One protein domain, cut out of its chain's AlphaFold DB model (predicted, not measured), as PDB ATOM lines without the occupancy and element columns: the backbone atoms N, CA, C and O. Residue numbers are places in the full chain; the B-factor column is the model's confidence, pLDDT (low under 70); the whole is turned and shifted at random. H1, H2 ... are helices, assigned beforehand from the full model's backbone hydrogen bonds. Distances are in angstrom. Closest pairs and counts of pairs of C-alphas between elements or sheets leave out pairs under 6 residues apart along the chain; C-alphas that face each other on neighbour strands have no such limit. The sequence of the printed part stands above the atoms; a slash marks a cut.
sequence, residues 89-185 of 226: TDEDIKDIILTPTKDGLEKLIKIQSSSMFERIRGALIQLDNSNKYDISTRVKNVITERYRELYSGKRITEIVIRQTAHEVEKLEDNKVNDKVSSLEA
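Overview. This is residues 89 to 185 of the 226 residues of an uncharacterized protein of Paenibacillus silvae (UniProt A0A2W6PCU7). A helical arm, residues 168 to 185 of H5, sticks out from a small body in which H1 packs on H3 and H2 on H4 of the hairpin H3 and H4. The printed part has 97 residues with five named helices, H1 to H5 in chain order, and no named strand: all helix. It is loose, radius of gyration of the C-alphas 16.2 A, spanning 53 by 32 by 23 A.

Arrangement. H5, residues 165 to 185, touches no helix. H3, residues 114 to 129, and H4, residues 137 to 151, touch as a hairpin, opposite ways at a shallow tilt of 29 degrees; their closest C-alphas, Ser 114 and Leu 150, are 6.0 A apart. H2, residues 102 to 109, touches H4, closest C-alphas Ile 109 and Arg 146, 6.3 A. H1, residues 90 to 98, touches residues 120 to 127 of H3, closest C-alphas Ile 93 and Ile 120, 6.4 A. In the five helices every O i to N i+4 pair is within hydrogen-bond range.

Along the chain. H5 measures 30.6 A from C-alpha 165 to C-alpha 185 (16.409, 4.177, 46.547), H3 22.1 A, H4 20.8 A. H1 begins at C-alpha 90 (-18.872, -13.846, 46.377).

Size, cuts and confidence. The printed part has no cut. The link H4 to H5 is long. Residues 169 and 172 have pLDDT under 70.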
ATOM      1  N   THR A  89     -16.011 -13.136  42.420       91.31
ATOM      2  CA  THR A  89     -16.306 -14.062  43.540       91.31
ATOM      3  C   THR A  89     -17.367 -13.494  44.489       91.31
ATOM      4  O   THR A  89     -17.714 -12.314  44.409       91.31
ATOM      5  N   ASP A  90     -17.954 -14.343  45.340       89.75
ATOM      6  CA  ASP A  90     -18.872 -13.846  46.377       89.75
ATOM      7  C   ASP A  90     -18.104 -13.009  47.404       89.75
ATOM      8  O   ASP A  90     -18.621 -12.011  47.902       89.75
ATOM      9  N   GLU A  91     -16.854 -13.381  47.664       90.00
ATOM     10  CA  GLU A  91     -15.895 -12.645  48.476       90.00
ATOM     11  C   GLU A  91     -15.597 -11.273  47.860       90.00
ATOM     12  O   GLU A  91     -15.782 -10.269  48.538       90.00
ATOM     13  N   ASP A  92     -15.289 -11.192  46.561       92.81
ATOM     14  CA  ASP A  92     -15.028  -9.928  45.855       92.81
ATOM     15  C   ASP A  92     -16.238  -8.992  45.944       92.81
ATOM     16  O   ASP A  92     -16.103  -7.788  46.162       92.81
ATOM     17  N   ILE A  93     -17.449  -9.537  45.769       93.69
ATOM     18  CA  ILE A  93     -18.690  -8.764  45.877       93.69
ATOM     19  C   ILE A  93     -18.848  -8.229  47.304       93.69
ATOM     20  O   ILE A  93     -19.143  -7.043  47.481       93.69
ATOM     21  N   LYS A  94     -18.652  -9.080  48.318       93.12
ATOM     22  CA  LYS A  94     -18.733  -8.684  49.732       93.12
ATOM     23  C   LYS A  94     -17.680  -7.625  50.063       93.12
ATOM     24  O   LYS A  94     -18.024  -6.617  50.678       93.12
ATOM     25  N   ASP A  95     -16.454  -7.783  49.583       94.62
ATOM     26  CA  ASP A  95     -15.350  -6.854  49.811       94.62
ATOM     27  C   ASP A  95     -15.610  -5.488  49.173       94.62
ATOM     28  O   ASP A  95     -15.405  -4.459  49.822       94.62
ATOM     29  N   ILE A  96     -16.154  -5.443  47.951       94.06
ATOM     30  CA  ILE A  96     -16.558  -4.181  47.311       94.06
ATOM     31  C   ILE A  96     -17.683  -3.494  48.103       94.06
ATOM     32  O   ILE A  96     -17.719  -2.264  48.177       94.06
ATOM     33  N   ILE A  97     -18.611  -4.252  48.696       93.94
ATOM     34  CA  ILE A  97     -19.709  -3.686  49.497       93.94
ATOM     35  C   ILE A  97     -19.195  -3.136  50.835       93.94
ATOM     36  O   ILE A  97     -19.604  -2.045  51.243       93.94
ATOM     37  N   LEU A  98     -18.316  -3.878  51.515       92.62
ATOM     38  CA  LEU A  98     -17.783  -3.533  52.837       92.62
ATOM     39  C   LEU A  98     -16.718  -2.437  52.773       92.62
ATOM     40  O   LEU A  98     -16.679  -1.549  53.624       92.62
ATOM     41  N   THR A  99     -15.870  -2.481  51.751       90.75
ATOM     42  CA  THR A  99     -14.797  -1.515  51.508       90.75
ATOM     43  C   THR A  99     -14.993  -0.857  50.142       90.75
ATOM     44  O   THR A  99     -14.274  -1.151  49.184       90.75
ATOM     45  N   PRO A 100     -15.987   0.041  50.016       88.62
ATOM     46  CA  PRO A 100     -16.350   0.598  48.725       88.62
ATOM     47  C   PRO A 100     -15.228   1.457  48.164       88.62
ATOM     48  O   PRO A 100     -14.895   2.507  48.714       88.62
ATOM     49  N   THR A 101     -14.695   1.013  47.028       90.69
ATOM     50  CA  THR A 101     -13.796   1.801  46.191       90.69
ATOM     51  C   THR A 101     -14.525   2.295  44.947       90.69
ATOM     52  O   THR A 101     -15.457   1.641  44.466       90.69
ATOM     53  N   LYS A 102     -14.097   3.423  44.374       90.56
ATOM     54  CA  LYS A 102     -14.626   3.898  43.086       90.56
ATOM     55  C   LYS A 102     -14.562   2.806  42.011       90.56
ATOM     56  O   LYS A 102     -15.580   2.547  41.378       90.56
ATOM     57  N   ASP A 103     -13.402   2.171  41.833       91.06
ATOM     58  CA  ASP A 103     -13.201   1.119  40.824       91.06
ATOM     59  C   ASP A 103     -14.097  -0.103  41.089       91.06
ATOM     60  O   ASP A 103     -14.747  -0.610  40.176       91.06
ATOM     61  N   GLY A 104     -14.220  -0.524  42.354       91.81
ATOM     62  CA  GLY A 104     -15.115  -1.613  42.746       91.81
ATOM     63  C   GLY A 104     -16.579  -1.312  42.420       91.81
ATOM     64  O   GLY A 104     -17.256  -2.118  41.783       91.81
ATOM     65  N   LEU A 105     -17.074  -0.127  42.785       92.88
ATOM     66  CA  LEU A 105     -18.452   0.270  42.477       92.88
ATOM     67  C   LEU A 105     -18.688   0.434  40.969       92.88
ATOM     68  O   LEU A 105     -19.755   0.060  40.483       92.88
ATOM     69  N   GLU A 106     -17.708   0.948  40.221       93.25
ATOM     70  CA  GLU A 106     -17.766   1.041  38.756       93.25
ATOM     71  C   GLU A 106     -17.842  -0.344  38.098       93.25
ATOM     72  O   GLU A 106     -18.638  -0.547  37.175       93.25
ATOM     73  N   LYS A 107     -17.089  -1.324  38.614       92.56
ATOM     74  CA  LYS A 107     -17.192  -2.728  38.194       92.56
ATOM     75  C   LYS A 107     -18.596  -3.281  38.424       92.56
ATOM     76  O   LYS A 107     -19.147  -3.890  37.506       92.56
ATOM     77  N   LEU A 108     -19.209  -3.017  39.585       93.06
ATOM     78  CA  LEU A 108     -20.568  -3.489  39.878       93.06
ATOM     79  C   LEU A 108     -21.615  -2.885  38.928       93.06
ATOM     80  O   LEU A 108     -22.432  -3.608  38.364       93.06
ATOM     81  N   ILE A 109     -21.601  -1.567  38.703       94.31
ATOM     82  CA  ILE A 109     -22.630  -0.925  37.862       94.31
ATOM     83  C   ILE A 109     -22.485  -1.248  36.370       94.31
ATOM     84  O   ILE A 109     -23.469  -1.183  35.632       94.31
ATOM     85  N   LYS A 110     -21.289  -1.639  35.911       93.25
ATOM     86  CA  LYS A 110     -21.045  -2.044  34.517       93.25
ATOM     87  C   LYS A 110     -21.739  -3.360  34.151       93.25
ATOM     88  O   LYS A 110     -21.926  -3.646  32.966       93.25
ATOM     89  N   ILE A 111     -22.136  -4.154  35.143       92.31
ATOM     90  CA  ILE A 111     -22.819  -5.428  34.934       92.31
ATOM     91  C   ILE A 111     -24.187  -5.188  34.294       92.31
ATOM     92  O   ILE A 111     -24.952  -4.305  34.689       92.31
ATOM     93  N   GLN A 112     -24.471  -5.980  33.262       92.00
ATOM     94  CA  GLN A 112     -25.697  -5.887  32.463       92.00
ATOM     95  C   GLN A 112     -26.655  -7.058  32.696       92.00
ATOM     96  O   GLN A 112     -27.814  -6.983  32.294       92.00
ATOM     97  N   SER A 113     -26.171  -8.151  33.293       91.00
ATOM     98  CA  SER A 113     -26.991  -9.322  33.604       91.00
ATOM     99  C   SER A 113     -27.818  -9.052  34.853       91.00
ATOM    100  O   SER A 113     -27.262  -8.799  35.922       91.00
ATOM    101  N   SER A 114     -29.145  -9.129  34.725       91.44
ATOM    102  CA  SER A 114     -30.056  -9.004  35.865       91.44
ATOM    103  C   SER A 114     -29.830 -10.119  36.887       91.44
ATOM    104  O   SER A 114     -29.854  -9.851  38.080       91.44
ATOM    105  N   SER A 115     -29.552 -11.348  36.436       88.94
ATOM    106  CA  SER A 115     -29.292 -12.493  37.315       88.94
ATOM    107  C   SER A 115     -28.021 -12.301  38.139       88.94
ATOM    108  O   SER A 115     -28.037 -12.493  39.351       88.94
ATOM    109  N   MET A 116     -26.934 -11.855  37.503       90.88
ATOM    110  CA  MET A 116     -25.703 -11.507  38.214       90.88
ATOM    111  C   MET A 116     -25.968 -10.363  39.209       90.88
ATOM    112  O   MET A 116     -25.557 -10.419  40.364       90.88
ATOM    113  N   PHE A 117     -26.722  -9.340  38.804       94.50
ATOM    114  CA  PHE A 117     -26.994  -8.213  39.692       94.50
ATOM    115  C   PHE A 117     -27.887  -8.577  40.891       94.50
ATOM    116  O   PHE A 117     -27.719  -8.015  41.974       94.50
ATOM    117  N   GLU A 118     -28.782  -9.556  40.746       92.25
ATOM    118  CA  GLU A 118     -29.525 -10.130  41.876       92.25
ATOM    119  C   GLU A 118     -28.603 -10.822  42.882       92.25
ATOM    120  O   GLU A 118     -28.803 -10.673  44.085       92.25
ATOM    121  N   ARG A 119     -27.538 -11.494  42.428       91.62
ATOM    122  CA  ARG A 119     -26.505 -12.047  43.322       91.62
ATOM    123  C   ARG A 119     -25.834 -10.944  44.148       91.62
ATOM    124  O   ARG A 119     -25.727 -11.074  45.365       91.62
ATOM    125  N   ILE A 120     -25.469  -9.823  43.518       94.25
ATOM    126  CA  ILE A 120     -24.894  -8.654  44.215       94.25
ATOM    127  C   ILE A 120     -25.874  -8.091  45.246       94.25
ATOM    128  O   ILE A 120     -25.506  -7.811  46.389       94.25
ATOM    129  N   ARG A 121     -27.142  -7.935  44.858       94.38
ATOM    130  CA  ARG A 121     -28.190  -7.458  45.760       94.38
ATOM    131  C   ARG A 121     -28.412  -8.424  46.929       94.38
ATOM    132  O   ARG A 121     -28.580  -7.968  48.058       94.38
ATOM    133  N   GLY A 122     -28.400  -9.729  46.674       92.88
ATOM    134  CA  GLY A 122     -28.496 -10.770  47.695       92.88
ATOM    135  C   GLY A 122     -27.371 -10.661  48.721       92.88
ATOM    136  O   GLY A 122     -27.650 -10.629  49.918       92.88
ATOM    137  N   ALA A 123     -26.127 -10.492  48.264       92.81
ATOM    138  CA  ALA A 123     -24.973 -10.274  49.138       92.81
ATOM    139  C   ALA A 123     -25.126  -9.004  49.996       92.81
ATOM    140  O   ALA A 123     -24.878  -9.042  51.200       92.81
ATOM    141  N   LEU A 124     -25.605  -7.898  49.412       94.62
ATOM    142  CA  LEU A 124     -25.889  -6.670  50.162       94.62
ATOM    143  C   LEU A 124     -26.914  -6.910  51.279       94.62
ATOM    144  O   LEU A 124     -26.686  -6.499  52.413       94.62
ATOM    145  N   ILE A 125     -28.030  -7.577  50.967       93.31
ATOM    146  CA  ILE A 125     -29.092  -7.871  51.941       93.31
ATOM    147  C   ILE A 125     -28.576  -8.812  53.036       93.31
ATOM    148  O   ILE A 125     -28.870  -8.599  54.210       93.31
ATOM    149  N   GLN A 126     -27.794  -9.832  52.675       91.62
ATOM    150  CA  GLN A 126     -27.184 -10.754  53.634       91.62
ATOM    151  C   GLN A 126     -26.270 -10.008  54.618       91.62
ATOM    152  O   GLN A 126     -26.380 -10.208  55.829       91.62
ATOM    153  N   LEU A 127     -25.402  -9.126  54.112       92.50
ATOM    154  CA  LEU A 127     -24.514  -8.315  54.942       92.50
ATOM    155  C   LEU A 127     -25.295  -7.337  55.827       92.50
ATOM    156  O   LEU A 127     -24.975  -7.223  57.009       92.50
ATOM    157  N   ASP A 128     -26.337  -6.687  55.303       92.06
ATOM    158  CA  ASP A 128     -27.156  -5.737  56.069       92.06
ATOM    159  C   ASP A 128     -27.896  -6.439  57.219       92.06
ATOM    160  O   ASP A 128     -27.844  -6.017  58.373       92.06
ATOM    161  N   ASN A 129     -28.485  -7.603  56.933       92.25
ATOM    162  CA  ASN A 129     -29.181  -8.417  57.930       92.25
ATOM    163  C   ASN A 129     -28.241  -9.025  58.980       92.25
ATOM    164  O   ASN A 129     -28.689  -9.386  60.070       92.25
ATOM    165  N   SER A 130     -26.943  -9.145  58.682       90.00
ATOM    166  CA  SER A 130     -25.968  -9.664  59.644       90.00
ATOM    167  C   SER A 130     -25.791  -8.747  60.861       90.00
ATOM    168  O   SER A 130     -25.331  -9.222  61.896       90.00
ATOM    169  N   ASN A 131     -26.145  -7.455  60.750       84.94
ATOM    170  CA  ASN A 131     -25.949  -6.413  61.770       84.94
ATOM    171  C   ASN A 131     -24.502  -6.296  62.303       84.94
ATOM    172  O   ASN A 131     -24.270  -5.684  63.345       84.94
ATOM    173  N   LYS A 132     -23.520  -6.890  61.612       89.19
ATOM    174  CA  LYS A 132     -22.098  -6.862  61.996       89.19
ATOM    175  C   LYS A 132     -21.338  -5.697  61.371       89.19
ATOM    176  O   LYS A 132     -20.294  -5.312  61.889       89.19
ATOM    177  N   TYR A 133     -21.838  -5.168  60.258       88.38
ATOM    178  CA  TYR A 133     -21.144  -4.191  59.427       88.38
ATOM    179  C   TYR A 133     -22.002  -2.941  59.235       88.38
ATOM    180  O   TYR A 133     -23.200  -3.047  58.980       88.38
ATOM    181  N   ASP A 134     -21.376  -1.767  59.311       87.88
ATOM    182  CA  ASP A 134     -22.020  -0.497  58.969       87.88
ATOM    183  C   ASP A 134     -21.818  -0.204  57.477       87.88
ATOM    184  O   ASP A 134     -20.794   0.331  57.043       87.88
ATOM    185  N   ILE A 135     -22.776  -0.643  56.664       90.06
ATOM    186  CA  ILE A 135     -22.714  -0.488  55.211       90.06
ATOM    187  C   ILE A 135     -23.150   0.927  54.842       90.06
ATOM    188  O   ILE A 135     -24.292   1.326  55.084       90.06
ATOM    189  N   SER A 136     -22.272   1.657  54.153       89.81
ATOM    190  CA  SER A 136     -22.546   3.023  53.708       89.81
ATOM    191  C   SER A 136     -23.861   3.130  52.925       89.81
ATOM    192  O   SER A 136     -24.062   2.457  51.909       89.81
ATOM    193  N   THR A 137     -24.723   4.071  53.322       91.19
ATOM    194  CA  THR A 137     -25.975   4.404  52.616       91.19
ATOM    195  C   THR A 137     -25.743   4.694  51.134       91.19
ATOM    196  O   THR A 137     -26.577   4.377  50.288       91.19
ATOM    197  N   ARG A 138     -24.578   5.254  50.788       91.75
ATOM    198  CA  ARG A 138     -24.193   5.496  49.397       91.75
ATOM    199  C   ARG A 138     -24.118   4.194  48.595       91.75
ATOM    200  O   ARG A 138     -24.644   4.149  47.488       91.75
ATOM    201  N   VAL A 139     -23.486   3.155  49.142       93.62
ATOM    202  CA  VAL A 139     -23.357   1.838  48.492       93.62
ATOM    203  C   VAL A 139     -24.732   1.202  48.325       93.62
ATOM    204  O   VAL A 139     -25.077   0.773  47.223       93.62
ATOM    205  N   LYS A 140     -25.559   1.242  49.382       94.69
ATOM    206  CA  LYS A 140     -26.947   0.751  49.345       94.69
ATOM    207  C   LYS A 140     -27.748   1.407  48.221       94.69
ATOM    208  O   LYS A 140     -28.412   0.711  47.451       94.69
ATOM    209  N   ASN A 141     -27.647   2.729  48.089       95.19
ATOM    210  CA  ASN A 141     -28.342   3.486  47.051       95.19
ATOM    211  C   ASN A 141     -27.829   3.142  45.650       95.19
ATOM    212  O   ASN A 141     -28.638   2.879  44.770       95.19
ATOM    213  N   VAL A 142     -26.509   3.080  45.438       95.81
ATOM    214  CA  VAL A 142     -25.925   2.727  44.129       95.81
ATOM    215  C   VAL A 142     -26.413   1.357  43.658       95.81
ATOM    216  O   VAL A 142     -26.877   1.231  42.527       95.81
ATOM    217  N   ILE A 143     -26.359   0.347  44.530       96.06
ATOM    218  CA  ILE A 143     -26.808  -1.008  44.190       96.06
ATOM    219  C   ILE A 143     -28.322  -1.019  43.942       96.06
ATOM    220  O   ILE A 143     -28.780  -1.562  42.941       96.06
ATOM    221  N   THR A 144     -29.111  -0.369  44.797       95.44
ATOM    222  CA  THR A 144     -30.577  -0.344  44.657       95.44
ATOM    223  C   THR A 144     -31.031   0.371  43.384       95.44
ATOM    224  O   THR A 144     -31.910  -0.132  42.683       95.44
ATOM    225  N   GLU A 145     -30.443   1.522  43.050       95.69
ATOM    226  CA  GLU A 145     -30.785   2.239  41.819       95.69
ATOM    227  C   GLU A 145     -30.335   1.466  40.582       95.69
ATOM    228  O   GLU A 145     -31.104   1.338  39.631       95.69
ATOM    229  N   ARG A 146     -29.141   0.859  40.603       96.06
ATOM    230  CA  ARG A 146     -28.687   0.051  39.469       96.06
ATOM    231  C   ARG A 146     -29.578  -1.169  39.243       96.06
ATOM    232  O   ARG A 146     -29.895  -1.498  38.101       96.06
ATOM    233  N   TYR A 147     -30.046  -1.799  40.319       95.56
ATOM    234  CA  TYR A 147     -31.045  -2.859  40.236       95.56
ATOM    235  C   TYR A 147     -32.328  -2.370  39.539       95.56
ATOM    236  O   TYR A 147     -32.837  -3.038  38.638       95.56
ATOM    237  N   ARG A 148     -32.833  -1.179  39.893       95.19
ATOM    238  CA  ARG A 148     -34.018  -0.586  39.245       95.19
ATOM    239  C   ARG A 148     -33.784  -0.266  37.769       95.19
ATOM    240  O   ARG A 148     -34.683  -0.483  36.954       95.19
ATOM    241  N   GLU A 149     -32.599   0.218  37.400       95.62
ATOM    242  CA  GLU A 149     -32.223   0.419  35.995       95.62
ATOM    243  C   GLU A 149     -32.307  -0.897  35.211       95.62
ATOM    244  O   GLU A 149     -32.981  -0.963  34.185       95.62
ATOM    245  N   LEU A 150     -31.697  -1.970  35.717       95.00
ATOM    246  CA  LEU A 150     -31.730  -3.277  35.058       95.00
ATOM    247  C   LEU A 150     -33.150  -3.846  34.975       95.00
ATOM    248  O   LEU A 150     -33.545  -4.350  33.923       95.00
ATOM    249  N   TYR A 151     -33.942  -3.707  36.041       92.81
ATOM    250  CA  TYR A 151     -35.332  -4.163  36.076       92.81
ATOM    251  C   TYR A 151     -36.234  -3.388  35.099       92.81
ATOM    252  O   TYR A 151     -37.147  -3.954  34.507       92.81
ATOM    253  N   SER A 152     -35.949  -2.102  34.875       93.81
ATOM    254  CA  SER A 152     -36.620  -1.278  33.855       93.81
ATOM    255  C   SER A 152     -36.065  -1.471  32.434       93.81
ATOM    256  O   SER A 152     -36.527  -0.818  31.501       93.81
ATOM    257  N   GLY A 153     -35.095  -2.374  32.242       92.12
ATOM    258  CA  GLY A 153     -34.498  -2.697  30.945       92.12
ATOM    259  C   GLY A 153     -33.338  -1.788  30.515       92.12
ATOM    260  O   GLY A 153     -32.807  -1.958  29.413       92.12
ATOM    261  N   LYS A 154     -32.895  -0.849  31.361       93.56
ATOM    262  CA  LYS A 154     -31.747   0.032  31.090       93.56
ATOM    263  C   LYS A 154     -30.418  -0.709  31.277       93.56
ATOM    264  O   LYS A 154     -29.812  -0.724  32.351       93.56
ATOM    265  N   ARG A 155     -29.923  -1.316  30.194       90.31
ATOM    266  CA  ARG A 155     -28.652  -2.070  30.202       90.31
ATOM    267  C   ARG A 155     -27.421  -1.194  30.433       90.31
ATOM    268  O   ARG A 155     -26.485  -1.644  31.086       90.31
ATOM    269  N   ILE A 156     -27.420   0.035  29.924       92.50
ATOM    270  CA  ILE A 156     -26.345   1.010  30.145       92.50
ATOM    271  C   ILE A 156     -26.754   1.889  31.324       92.50
ATOM    272  O   ILE A 156     -27.874   2.393  31.343       92.50
ATOM    273  N   THR A 157     -25.869   2.018  32.311       93.69
ATOM    274  CA  THR A 157     -26.146   2.785  33.529       93.69
ATOM    275  C   THR A 157     -25.995   4.286  33.304       93.69
ATOM    276  O   THR A 157     -25.092   4.720  32.588       93.69
ATOM    277  N   GLU A 158     -26.864   5.073  33.934       93.12
ATOM    278  CA  GLU A 158     -26.743   6.535  34.029       93.12
ATOM    279  C   GLU A 158     -26.069   6.955  35.352       93.12
ATOM    280  O   GLU A 158     -25.788   8.135  35.577       93.12
ATOM    281  N   ILE A 159     -25.785   5.994  36.238       92.44
ATOM    282  CA  ILE A 159     -25.192   6.228  37.554       92.44
ATOM    283  C   ILE A 159     -23.714   6.594  37.396       92.44
ATOM    284  O   ILE A 159     -22.925   5.851  36.814       92.44
ATOM    285  N   VAL A 160     -23.317   7.727  37.980       91.44
ATOM    286  CA  VAL A 160     -21.928   8.202  37.975       91.44
ATOM    287  C   VAL A 160     -21.339   8.119  39.380       91.44
ATOM    288  O   VAL A 160     -21.814   8.774  40.312       91.44
ATOM    289  N   ILE A 161     -20.261   7.349  39.530       91.19
ATOM    290  CA  ILE A 161     -19.542   7.181  40.797       91.19
ATOM    291  C   ILE A 161     -18.473   8.274  40.927       91.19
ATOM    292  O   ILE A 161     -17.543   8.372  40.129       91.19
ATOM    293  N   ARG A 162     -18.586   9.112  41.963       87.25
ATOM    294  CA  ARG A 162     -17.575  10.134  42.301       87.25
ATOM    295  C   ARG A 162     -16.649   9.642  43.408       87.25
ATOM    296  O   ARG A 162     -17.130   8.996  44.333       87.25
ATOM    297  N   GLN A 163     -15.361   9.966  43.365       83.06
ATOM    298  CA  GLN A 163     -14.462   9.614  44.471       83.06
ATOM    299  C   GLN A 163     -14.928  10.271  45.773       83.06
ATOM    300  O   GLN A 163     -15.459  11.384  45.768       83.06
ATOM    301  N   THR A 164     -14.767   9.553  46.874       80.06
ATOM    302  CA  THR A 164     -15.022  10.078  48.218       80.06
ATOM    303  C   THR A 164     -13.773  10.806  48.715       80.06
ATOM    304  O   THR A 164     -12.667  10.411  48.360       80.06
ATOM    305  N   ALA A 165     -13.921  11.838  49.553       74.62
ATOM    306  CA  ALA A 165     -12.784  12.594  50.102       74.62
ATOM    307  C   ALA A 165     -11.715  11.679  50.731       74.62
ATOM    308  O   ALA A 165     -10.538  11.797  50.413       74.62
ATOM    309  N   HIS A 166     -12.146  10.669  51.494       73.50
ATOM    310  CA  HIS A 166     -11.254   9.678  52.098       73.50
ATOM    311  C   HIS A 166     -10.450   8.860  51.060       73.50
ATOM    312  O   HIS A 166      -9.302   8.489  51.307       73.50
ATOM    313  N   GLU A 167     -11.021   8.553  49.892       70.06
ATOM    314  CA  GLU A 167     -10.288   7.845  48.833       70.06
ATOM    315  C   GLU A 167      -9.235   8.742  48.182       70.06
ATOM    316  O   GLU A 167      -8.172   8.258  47.804       70.06
ATOM    317  N   VAL A 168      -9.523  10.041  48.057       71.94
ATOM    318  CA  VAL A 168      -8.576  11.027  47.525       71.94
ATOM    319  C   VAL A 168      -7.388  11.173  48.472       71.94
ATOM    320  O   VAL A 168      -6.254  11.061  48.019       71.94
ATOM    321  N   GLU A 169      -7.639  11.301  49.777       69.25
ATOM    322  CA  GLU A 169      -6.592  11.369  50.808       69.25
ATOM    323  C   GLU A 169      -5.696  10.120  50.792       69.25
ATOM    324  O   GLU A 169      -4.480  10.240  50.682       69.25
ATOM    325  N   LYS A 170      -6.275   8.907  50.754       73.31
ATOM    326  CA  LYS A 170      -5.484   7.662  50.641       73.31
ATOM    327  C   LYS A 170      -4.619   7.611  49.377       73.31
ATOM    328  O   LYS A 170      -3.511   7.079  49.404       73.31
ATOM    329  N   LEU A 171      -5.123   8.112  48.246       70.31
ATOM    330  CA  LEU A 171      -4.355   8.166  46.999       70.31
ATOM    331  C   LEU A 171      -3.211   9.184  47.073       70.31
ATOM    332  O   LEU A 171      -2.165   8.959  46.464       70.31
ATOM    333  N   GLU A 172      -3.405  10.296  47.779       69.50
ATOM    334  CA  GLU A 172      -2.357  11.285  48.026       69.50
ATOM    335  C   GLU A 172      -1.278  10.730  48.960       69.50
ATOM    336  O   GLU A 172      -0.100  10.794  48.604       69.50
ATOM    337  N   ASP A 173      -1.666  10.081  50.057       70.62
ATOM    338  CA  ASP A 173      -0.745   9.437  51.001       70.62
ATOM    339  C   ASP A 173       0.105   8.355  50.321       70.62
ATOM    340  O   ASP A 173       1.332   8.350  50.452       70.62
ATOM    341  N   ASN A 174      -0.513   7.485  49.513       73.19
ATOM    342  CA  ASN A 174       0.210   6.459  48.758       73.19
ATOM    343  C   ASN A 174       1.209   7.077  47.768       73.19
ATOM    344  O   ASN A 174       2.361   6.658  47.709       73.19
ATOM    345  N   LYS A 175       0.817   8.133  47.040       76.00
ATOM    346  CA  LYS A 175       1.724   8.840  46.119       76.00
ATOM    347  C   LYS A 175       2.889   9.516  46.836       76.00
ATOM    348  O   LYS A 175       3.970   9.624  46.257       76.00
ATOM    349  N   VAL A 176       2.674  10.041  48.040       77.38
ATOM    350  CA  VAL A 176       3.752  10.604  48.862       77.38
ATOM    351  C   VAL A 176       4.698   9.489  49.299       77.38
ATOM    352  O   VAL A 176       5.908   9.645  49.156       77.38
ATOM    353  N   ASN A 177       4.167   8.349  49.736       78.44
ATOM    354  CA  ASN A 177       4.974   7.218  50.186       78.44
ATOM    355  C   ASN A 177       5.810   6.599  49.046       78.44
ATOM    356  O   ASN A 177       6.999   6.343  49.218       78.44
ATOM    357  N   ASP A 178       5.239   6.467  47.844       81.56
ATOM    358  CA  ASP A 178       5.955   5.999  46.646       81.56
ATOM    359  C   ASP A 178       7.092   6.959  46.240       81.56
ATOM    360  O   ASP A 178       8.181   6.543  45.825       81.56
ATOM    361  N   LYS A 179       6.873   8.273  46.386       83.25
ATOM    362  CA  LYS A 179       7.919   9.287  46.174       83.25
ATOM    363  C   LYS A 179       9.028   9.184  47.215       83.25
ATOM    364  O   LYS A 179      10.193   9.301  46.857       83.25
ATOM    365  N   VAL A 180       8.691   8.953  48.483       85.44
ATOM    366  CA  VAL A 180       9.689   8.743  49.541       85.44
ATOM    367  C   VAL A 180      10.516   7.490  49.252       85.44
ATOM    368  O   VAL A 180      11.737   7.577  49.235       85.44
ATOM    369  N   SER A 181       9.881   6.370  48.900       86.00
ATOM    370  CA  SER A 181      10.585   5.119  48.586       86.00
ATOM    371  C   SER A 181      11.507   5.238  47.363       86.00
ATOM    372  O   SER A 181      12.642   4.760  47.377       86.00
ATOM    373  N   SER A 182      11.065   5.928  46.306       87.56
ATOM    374  CA  SER A 182      11.911   6.174  45.129       87.56
ATOM    375  C   SER A 182      13.092   7.106  45.428       87.56
ATOM    376  O   SER A 182      14.200   6.839  44.960       87.56
ATOM    377  N   LEU A 183      12.893   8.142  46.252       89.25
ATOM    378  CA  LEU A 183      13.970   9.019  46.716       89.25
ATOM    379  C   LEU A 183      14.960   8.280  47.626       89.25
ATOM    380  O   LEU A 183      16.166   8.473  47.492       89.25
ATOM    381  N   GLU A 184      14.486   7.410  48.516       89.00
ATOM    382  CA  GLU A 184      15.343   6.569  49.360       89.00
ATOM    383  C   GLU A 184      16.227   5.646  48.512       89.00
ATOM    384  O   GLU A 184      17.440   5.590  48.730       89.00
ATOM    385  N   ALA A 185      15.658   5.010  47.484       90.50
ATOM    386  CA  ALA A 185      16.409   4.177  46.547       90.50
ATOM    387  C   ALA A 185      17.444   4.981  45.731       90.50
ATOM    388  O   ALA A 185      18.527   4.480  45.413       90.50
TER     389      ALA A 185